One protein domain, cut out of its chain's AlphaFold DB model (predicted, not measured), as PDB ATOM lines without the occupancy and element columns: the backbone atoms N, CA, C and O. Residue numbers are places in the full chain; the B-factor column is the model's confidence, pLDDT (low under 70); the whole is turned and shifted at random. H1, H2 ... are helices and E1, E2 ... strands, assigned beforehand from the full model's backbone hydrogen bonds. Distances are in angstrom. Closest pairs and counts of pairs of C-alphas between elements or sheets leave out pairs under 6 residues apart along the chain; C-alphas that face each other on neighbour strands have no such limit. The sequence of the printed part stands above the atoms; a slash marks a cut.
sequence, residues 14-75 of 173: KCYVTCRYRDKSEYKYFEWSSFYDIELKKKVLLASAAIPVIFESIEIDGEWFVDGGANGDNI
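This is residues 14 to 75 of the 173 residues of the protein "PNPLA domain-containing protein" of Fervidicella metallireducens AeB (UniProt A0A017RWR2). What shape is this? A strongly twisted sheet of two hairpins, E1 with E2 and E3 with E4, curls round one helix, H1, in two layers. What builds it? Under half of the 62 printed residues are in named elements, E1, E2, H1, E3, E4 along the chain, class mixed; the sheet runs E2, E1, E4, E3, antiparallel. It is compact, radius of gyration of the C-alphas 10.6 A, spanning 30 by 22 by 19 A.

What comes first? E1, residues 17 to 21, 13.0 A long, begins at C-alpha 17 (-30.956, -25.953, -23.905); E2 is residues 27 to 30, 9.7 A. What follows? H1 is residues 38 to 48, 15.4 A; E3, residues 58 to 60, 6.5 A; E4, residues 63 to 67, 13.7 A, ends at C-alpha 67 (-25.462, -21.267, -16.765).

How do strands pair? Within hydrogen-bond range are N 19 and O 28 in hairpin E1 and E2, 2.9 A; N 66 and O 20 between E4 and E1, 2.9 A; N 58 and O 65 in hairpin E3 and E4, 2.9 A. Where is H1? It is on the sheet, its closest C-alphas to E4 being Ser 48 and Asp 67, 4.4 A; every O i to N i+4 pair is within range.

How large? The farthest C-alphas, Lys 14 and Val 53, are 30.8 A apart. Any breaks? The printed part has no cut, no long link and no printed residue under pLDDT 70.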
ATOM      1  N   LYS A  14     -37.848 -28.932 -32.515       90.75
ATOM      2  CA  LYS A  14     -36.808 -29.363 -31.580       90.75
ATOM      3  C   LYS A  14     -36.170 -28.140 -30.929       90.75
ATOM      4  O   LYS A  14     -35.851 -27.160 -31.605       90.75
ATOM      5  N   CYS A  15     -36.026 -28.197 -29.615       93.69
ATOM      6  CA  CYS A  15     -35.447 -27.144 -28.805       93.69
ATOM      7  C   CYS A  15     -34.376 -27.768 -27.926       93.69
ATOM      8  O   CYS A  15     -34.643 -28.739 -27.219       93.69
ATOM      9  N   TYR A  16     -33.180 -27.193 -27.990       95.69
ATOM     10  CA  TYR A  16     -32.045 -27.593 -27.182       95.69
ATOM     11  C   TYR A  16     -31.711 -26.479 -26.200       95.69
ATOM     12  O   TYR A  16     -31.754 -25.305 -26.563       95.69
ATOM     13  N   VAL A  17     -31.383 -26.861 -24.971       96.88
ATOM     14  CA  VAL A  17     -30.956 -25.953 -23.905       96.88
ATOM     15  C   VAL A  17     -29.595 -26.417 -23.408       96.88
ATOM     16  O   VAL A  17     -29.402 -27.605 -23.142       96.88
ATOM     17  N   THR A  18     -28.652 -25.489 -23.308       97.06
ATOM     18  CA  THR A  18     -27.282 -25.777 -22.880       97.06
ATOM     19  C   THR A  18     -27.124 -25.453 -21.409       97.06
ATOM     20  O   THR A  18     -27.444 -24.353 -20.977       97.06
ATOM     21  N   CYS A  19     -26.562 -26.378 -20.642       97.62
ATOM     22  CA  CYS A  19     -26.137 -26.106 -19.273       97.62
ATOM     23  C   CYS A  19     -24.687 -26.537 -19.095       97.62
ATOM     24  O   CYS A  19     -24.229 -27.492 -19.731       97.62
ATOM     25  N   ARG A  20     -23.965 -25.872 -18.200       97.12
ATOM     26  CA  ARG A  20     -22.604 -26.257 -17.837       97.12
ATOM     27  C   ARG A  20     -22.651 -27.107 -16.573       97.12
ATOM     28  O   ARG A  20     -23.331 -26.751 -15.615       97.12
ATOM     29  N   TYR A  21     -21.943 -28.236 -16.548       97.06
ATOM     30  CA  TYR A  21     -21.746 -28.969 -15.296       97.06
ATOM     31  C   TYR A  21     -20.942 -28.108 -14.316       97.06
ATOM     32  O   TYR A  21     -19.858 -27.647 -14.671       97.06
ATOM     33  N   ARG A  22     -21.418 -27.939 -13.080       95.94
ATOM     34  CA  ARG A  22     -20.696 -27.177 -12.049       95.94
ATOM     35  C   ARG A  22     -19.343 -27.814 -11.728       95.94
ATOM     36  O   ARG A  22     -18.331 -27.126 -11.670       95.94
ATOM     37  N   ASP A  23     -19.338 -29.138 -11.584       94.56
ATOM     38  CA  ASP A  23     -18.212 -29.886 -11.014       94.56
ATOM     39  C   ASP A  23     -17.342 -30.590 -12.085       94.56
ATOM     40  O   ASP A  23     -16.451 -31.370 -11.756       94.56
ATOM     41  N   LYS A  24     -17.588 -30.342 -13.384       93.62
ATOM     42  CA  LYS A  24     -16.870 -30.984 -14.513       93.62
ATOM     43  C   LYS A  24     -16.329 -29.963 -15.509       93.62
ATOM     44  O   LYS A  24     -16.582 -28.777 -15.368       93.62
ATOM     45  N   SER A  25     -15.597 -30.445 -16.518       88.25
ATOM     46  CA  SER A  25     -15.157 -29.795 -17.774       88.25
ATOM     47  C   SER A  25     -16.216 -29.304 -18.759       88.25
ATOM     48  O   SER A  25     -16.041 -28.370 -19.539       88.25
ATOM     49  N   GLU A  26     -17.321 -30.033 -18.763       92.81
ATOM     50  CA  GLU A  26     -18.157 -30.183 -19.942       92.81
ATOM     51  C   GLU A  26     -19.489 -29.444 -19.820       92.81
ATOM     52  O   GLU A  26     -19.981 -29.126 -18.735       92.81
ATOM     53  N   TYR A  27     -20.127 -29.209 -20.951       93.75
ATOM     54  CA  TYR A  27     -21.504 -28.741 -21.022       93.75
ATOM     55  C   TYR A  27     -22.400 -29.860 -21.558       93.75
ATOM     56  O   TYR A  27     -21.949 -30.785 -22.235       93.75
ATOM     57  N   LYS A  28     -23.690 -29.772 -21.251       96.12
ATOM     58  CA  LYS A  28     -24.722 -30.706 -21.687       96.12
ATOM     59  C   LYS A  28     -25.768 -29.959 -22.498       96.12
ATOM     60  O   LYS A  28     -26.269 -28.925 -22.064       96.12
ATOM     61  N   TYR A  29     -26.124 -30.525 -23.645       96.50
ATOM     62  CA  TYR A  29     -27.264 -30.083 -24.440       96.50
ATOM     63  C   TYR A  29     -28.457 -30.971 -24.108       96.50
ATOM     64  O   TYR A  29     -28.482 -32.153 -24.452       96.50
ATOM     65  N   PHE A  30     -29.441 -30.415 -23.419       96.62
ATOM     66  CA  PHE A  30     -30.711 -31.078 -23.176       96.62
ATOM     67  C   PHE A  30     -31.619 -30.863 -24.390       96.62
ATOM     68  O   PHE A  30     -31.838 -29.717 -24.774       96.62
ATOM     69  N   GLU A  31     -32.185 -31.924 -24.976       95.75
ATOM     70  CA  GLU A  31     -33.289 -31.799 -25.945       95.75
ATOM     71  C   GLU A  31     -34.572 -31.410 -25.196       95.75
ATOM     72  O   GLU A  31     -35.463 -32.214 -24.956       95.75
ATOM     73  N   TRP A  32     -34.650 -30.156 -24.761       95.38
ATOM     74  CA  TRP A  32     -35.706 -29.627 -23.902       95.38
ATOM     75  C   TRP A  32     -37.126 -29.894 -24.424       95.38
ATOM     76  O   TRP A  32     -38.050 -30.149 -23.648       95.38
ATOM     77  N   SER A  33     -37.309 -29.889 -25.747       92.88
ATOM     78  CA  SER A  33     -38.594 -30.213 -26.375       92.88
ATOM     79  C   SER A  33     -39.058 -31.653 -26.137       92.88
ATOM     80  O   SER A  33     -40.263 -31.894 -26.198       92.88
ATOM     81  N   SER A  34     -38.151 -32.599 -25.856       92.12
ATOM     82  CA  SER A  34     -38.488 -34.015 -25.662       92.12
ATOM     83  C   SER A  34     -39.011 -34.334 -24.259       92.12
ATOM     84  O   SER A  34     -39.508 -35.435 -24.028       92.12
ATOM     85  N   PHE A  35     -38.907 -33.405 -23.304       92.19
ATOM     86  CA  PHE A  35     -39.377 -33.630 -21.937       92.19
ATOM     87  C   PHE A  35     -40.895 -33.453 -21.825       92.19
ATOM     88  O   PHE A  35     -41.451 -32.429 -22.231       92.19
ATOM     89  N   TYR A  36     -41.569 -34.431 -21.220       91.06
ATOM     90  CA  TYR A  36     -42.990 -34.330 -20.865       91.06
ATOM     91  C   TYR A  36     -43.197 -33.752 -19.463       91.06
ATOM     92  O   TYR A  36     -44.181 -33.054 -19.231       91.06
ATOM     93  N   ASP A  37     -42.254 -34.001 -18.553       95.56
ATOM     94  CA  ASP A  37     -42.279 -33.470 -17.194       95.56
ATOM     95  C   ASP A  37     -42.022 -31.953 -17.200       95.56
ATOM     96  O   ASP A  37     -40.968 -31.466 -17.626       95.56
ATOM     97  N   ILE A  38     -43.020 -31.202 -16.730       95.12
ATOM     98  CA  ILE A  38     -42.991 -29.743 -16.652       95.12
ATOM     99  C   ILE A  38     -41.983 -29.232 -15.618       95.12
ATOM    100  O   ILE A  38     -41.364 -28.190 -15.838       95.12
ATOM    101  N   GLU A  39     -41.780 -29.954 -14.519       96.50
ATOM    102  CA  GLU A  39     -40.841 -29.558 -13.472       96.50
ATOM    103  C   GLU A  39     -39.407 -29.786 -13.935       96.50
ATOM    104  O   GLU A  39     -38.562 -28.907 -13.764       96.50
ATOM    105  N   LEU A  40     -39.141 -30.888 -14.642       96.50
ATOM    106  CA  LEU A  40     -37.852 -31.081 -15.308       96.50
ATOM    107  C   LEU A  40     -37.588 -29.988 -16.355       96.50
ATOM    108  O   LEU A  40     -36.496 -29.419 -16.388       96.50
ATOM    109  N   LYS A  41     -38.591 -29.627 -17.170       96.31
ATOM    110  CA  LYS A  41     -38.474 -28.520 -18.137       96.31
ATOM    111  C   LYS A  41     -38.093 -27.203 -17.473       96.31
ATOM    112  O   LYS A  41     -37.223 -26.505 -17.993       96.31
ATOM    113  N   LYS A  42     -38.729 -26.864 -16.350       97.62
ATOM    114  CA  LYS A  42     -38.401 -25.664 -15.570       97.62
ATOM    115  C   LYS A  42     -36.993 -25.747 -14.992       97.62
ATOM    116  O   LYS A  42     -36.233 -24.803 -15.163       97.62
ATOM    117  N   LYS A  43     -36.625 -26.874 -14.369       97.88
ATOM    118  CA  LYS A  43     -35.286 -27.081 -13.797       97.88
ATOM    119  C   LYS A  43     -34.182 -26.889 -14.830       97.88
ATOM    120  O   LYS A  43     -33.216 -26.201 -14.540       97.88
ATOM    121  N   VAL A  44     -34.341 -27.438 -16.034       98.19
ATOM    122  CA  VAL A  44     -33.358 -27.279 -17.120       98.19
ATOM    123  C   VAL A  44     -33.223 -25.814 -17.548       98.19
ATOM    124  O   VAL A  44     -32.106 -25.344 -17.749       98.19
ATOM    125  N   LEU A  45     -34.329 -25.069 -17.647       97.88
ATOM    126  CA  LEU A  45     -34.272 -23.637 -17.968       97.88
ATOM    127  C   LEU A  45     -33.622 -22.820 -16.847       97.88
ATOM    128  O   LEU A  45     -32.793 -21.962 -17.133       97.88
ATOM    129  N   LEU A  46     -33.953 -23.110 -15.585       98.06
ATOM    130  CA  LEU A  46     -33.327 -22.465 -14.427       98.06
ATOM    131  C   LEU A  46     -31.827 -22.766 -14.372       98.06
ATOM    132  O   LEU A  46     -31.035 -21.850 -14.195       98.06
ATOM    133  N   ALA A  47     -31.431 -24.021 -14.597       97.94
ATOM    134  CA  ALA A  47     -30.033 -24.426 -14.667       97.94
ATOM    135  C   ALA A  47     -29.285 -23.655 -15.760       97.94
ATOM    136  O   ALA A  47     -28.219 -23.109 -15.509       97.94
ATOM    137  N   SER A  48     -29.876 -23.560 -16.954       97.69
ATOM    138  CA  SER A  48     -29.296 -22.853 -18.097       97.69
ATOM    139  C   SER A  48     -29.076 -21.360 -17.866       97.69
ATOM    140  O   SER A  48     -28.268 -20.798 -18.596       97.69
ATOM    141  N   ALA A  49     -29.787 -20.749 -16.916       96.19
ATOM    142  CA  ALA A  49     -29.710 -19.326 -16.584       96.19
ATOM    143  C   ALA A  49     -29.069 -19.063 -15.204       96.19
ATOM    144  O   ALA A  49     -29.044 -17.925 -14.731       96.19
ATOM    145  N   ALA A  50     -28.582 -20.106 -14.520       96.81
ATOM    146  CA  ALA A  50     -28.015 -20.004 -13.180       96.81
ATOM    147  C   ALA A  50     -26.570 -19.483 -13.239       96.81
ATOM    148  O   ALA A  50     -25.610 -20.247 -13.110       96.81
ATOM    149  N   ILE A  51     -26.421 -18.180 -13.495       94.81
ATOM    150  CA  ILE A  51     -25.126 -17.493 -13.565       94.81
ATOM    151  C   ILE A  51     -24.373 -17.720 -12.244       94.81
ATOM    152  O   ILE A  51     -24.888 -17.328 -11.188       94.81
ATOM    153  N   PRO A  52     -23.165 -18.324 -12.269       93.44
ATOM    154  CA  PRO A  52     -22.383 -18.558 -11.059       93.44
ATOM    155  C   PRO A  52     -22.189 -17.279 -10.246       93.44
ATOM    156  O   PRO A  52     -22.087 -16.192 -10.809       93.44
ATOM    157  N   VAL A  53     -22.103 -17.417  -8.920       92.25
ATOM    158  CA  VAL A  53     -22.033 -16.315  -7.934       92.25
ATOM    159  C   VAL A  53     -23.360 -15.571  -7.733       92.25
ATOM    160  O   VAL A  53     -23.628 -15.139  -6.616       92.25
ATOM    161  N   ILE A  54     -24.202 -15.450  -8.761       93.88
ATOM    162  CA  ILE A  54     -25.479 -14.721  -8.686       93.88
ATOM    163  C   ILE A  54     -26.635 -15.646  -8.294       93.88
ATOM    164  O   ILE A  54     -27.476 -15.273  -7.478       93.88
ATOM    165  N   PHE A  55     -26.665 -16.855  -8.857       95.81
ATOM    166  CA  PHE A  55     -27.724 -17.837  -8.636       95.81
ATOM    167  C   PHE A  55     -27.154 -19.183  -8.182       95.81
ATOM    168  O   PHE A  55     -26.020 -19.548  -8.503       95.81
ATOM    169  N   GLU A  56     -27.956 -19.934  -7.429       97.00
ATOM    170  CA  GLU A  56     -27.604 -21.285  -6.995       97.00
ATOM    171  C   GLU A  56     -27.603 -22.265  -8.173       97.00
ATOM    172  O   GLU A  56     -28.440 -22.195  -9.076       97.00
ATOM    173  N   SER A  57     -26.671 -23.220  -8.146       97.38
ATOM    174  CA  SER A  57     -26.660 -24.331  -9.098       97.38
ATOM    175  C   SER A  57     -27.893 -25.214  -8.926       97.38
ATOM    176  O   SER A  57     -28.327 -25.449  -7.801       97.38
ATOM    177  N   ILE A  58     -28.389 -25.786 -10.017       98.38
ATOM    178  CA  ILE A  58     -29.577 -26.644 -10.018       98.38
ATOM    179  C   ILE A  58     -29.165 -28.109 -10.162       98.38
ATOM    180  O   ILE A  58     -28.407 -28.459 -11.068       98.38
ATOM    181  N   GLU A  59     -29.686 -28.971  -9.290       98.00
ATOM    182  CA  GLU A  59     -29.497 -30.419  -9.385       98.00
ATOM    183  C   GLU A  59     -30.506 -31.049 -10.355       98.00
ATOM    184  O   GLU A  59     -31.728 -30.875 -10.230       98.00
ATOM    185  N   ILE A  60     -29.988 -31.813 -11.317       97.62
ATOM    186  CA  ILE A  60     -30.764 -32.595 -12.279       97.62
ATOM    187  C   ILE A  60     -30.127 -33.983 -12.369       97.62
ATOM    188  O   ILE A  60     -28.969 -34.109 -12.762       97.62
ATOM    189  N   ASP A  61     -30.883 -35.019 -12.009       94.69
ATOM    190  CA  ASP A  61     -30.456 -36.426 -12.050       94.69
ATOM    191  C   ASP A  61     -29.126 -36.709 -11.313       94.69
ATOM    192  O   ASP A  61     -28.275 -37.444 -11.810       94.69
ATOM    193  N   GLY A  62     -28.933 -36.112 -10.128       96.50
ATOM    194  CA  GLY A  62     -27.734 -36.301  -9.296       96.50
ATOM    195  C   GLY A  62     -26.519 -35.466  -9.714       96.50
ATOM    196  O   GLY A  62     -25.445 -35.596  -9.130       96.50
ATOM    197  N   GLU A  63     -26.668 -34.609 -10.723       97.75
ATOM    198  CA  GLU A  63     -25.606 -33.762 -11.259       97.75
ATOM    199  C   GLU A  63     -25.968 -32.283 -11.095       97.75
ATOM    200  O   GLU A  63     -27.118 -31.884 -11.289       97.75
ATOM    201  N   TRP A  64     -24.979 -31.453 -10.763       98.06
ATOM    202  CA  TRP A  64     -25.178 -30.021 -10.542       98.06
ATOM    203  C   TRP A  64     -24.852 -29.213 -11.792       98.06
ATOM    204  O   TRP A  64     -23.774 -29.355 -12.379       98.06
ATOM    205  N   PHE A  65     -25.764 -28.321 -12.163       98.19
ATOM    206  CA  PHE A  65     -25.670 -27.499 -13.362       98.19
ATOM    207  C   PHE A  65     -25.732 -26.006 -13.043       98.19
ATOM    208  O   PHE A  65     -26.394 -25.578 -12.097       98.19
ATOM    209  N   VAL A  66     -25.039 -25.227 -13.869       97.62
ATOM    210  CA  VAL A  66     -25.033 -23.760 -13.892       97.62
ATOM    211  C   VAL A  66     -25.243 -23.268 -15.327       97.62
ATOM    212  O   VAL A  66     -25.350 -24.074 -16.263       97.62
ATOM    213  N   ASP A  67     -25.279 -21.946 -15.485       96.62
ATOM    214  CA  ASP A  67     -25.462 -21.267 -16.765       96.62
ATOM    215  C   ASP A  67     -24.547 -21.821 -17.870       96.62
ATOM    216  O   ASP A  67     -23.355 -22.068 -17.668       96.62
ATOM    217  N   GLY A  68     -25.126 -22.045 -19.053       93.94
ATOM    218  CA  GLY A  68     -24.429 -22.652 -20.188       93.94
ATOM    219  C   GLY A  68     -23.326 -21.778 -20.791       93.94
ATOM    220  O   GLY A  68     -22.387 -22.321 -21.369       93.94
ATOM    221  N   GLY A  69     -23.410 -20.455 -20.639       89.31
ATOM    222  CA  GLY A  69     -22.426 -19.481 -21.108       89.31
ATOM    223  C   GLY A  69     -21.266 -19.247 -20.135       89.31
ATOM    224  O   GLY A  69     -20.218 -18.749 -20.548       89.31
ATOM    225  N   ALA A  70     -21.387 -19.654 -18.866       84.88
ATOM    226  CA  ALA A  70     -20.348 -19.487 -17.849       84.88
ATOM    227  C   ALA A  70     -19.147 -20.433 -18.070       84.88
ATOM    228  O   ALA A  70     -19.056 -21.505 -17.471       84.88
ATOM    229  N   ASN A  71     -18.212 -20.043 -18.948       82.88
ATOM    230  CA  ASN A  71     -17.106 -20.893 -19.428       82.88
ATOM    231  C   ASN A  71     -17.599 -22.230 -20.025       82.88
ATOM    232  O   ASN A  71     -16.955 -23.276 -19.889       82.88
ATOM    233  N   GLY A  72     -18.783 -22.199 -20.635       85.06
ATOM    234  CA  GLY A  72     -19.378 -23.320 -21.346       85.06
ATOM    235  C   GLY A  72     -19.512 -23.036 -22.836       85.06
ATOM    236  O   GLY A  72     -18.594 -22.511 -23.461       85.06
ATOM    237  N   ASP A  73     -20.658 -23.405 -23.399       88.69
ATOM    238  CA  ASP A  73     -20.983 -23.160 -24.798       88.69
ATOM    239  C   ASP A  73     -22.062 -22.078 -24.906       88.69
ATOM    240  O   ASP A  73     -23.264 -22.346 -24.833       88.69
ATOM    241  N   ASN A  74     -21.597 -20.839 -25.066       88.88
ATOM    242  CA  ASN A  74     -22.439 -19.651 -25.174       88.88
ATOM    243  C   ASN A  74     -23.148 -19.536 -26.539       88.88
ATOM    244  O   ASN A  74     -24.084 -18.754 -26.679       88.88
ATOM    245  N   ILE A  75     -22.707 -20.291 -27.557       93.69
ATOM    246  CA  ILE A  75     -23.283 -20.267 -28.909       93.69
ATOM    247  C   ILE A  75     -23.503 -21.719 -29.365       93.69
ATOM    248  O   ILE A  75     -22.768 -22.232 -30.214       93.69
TER     249      ILE A  75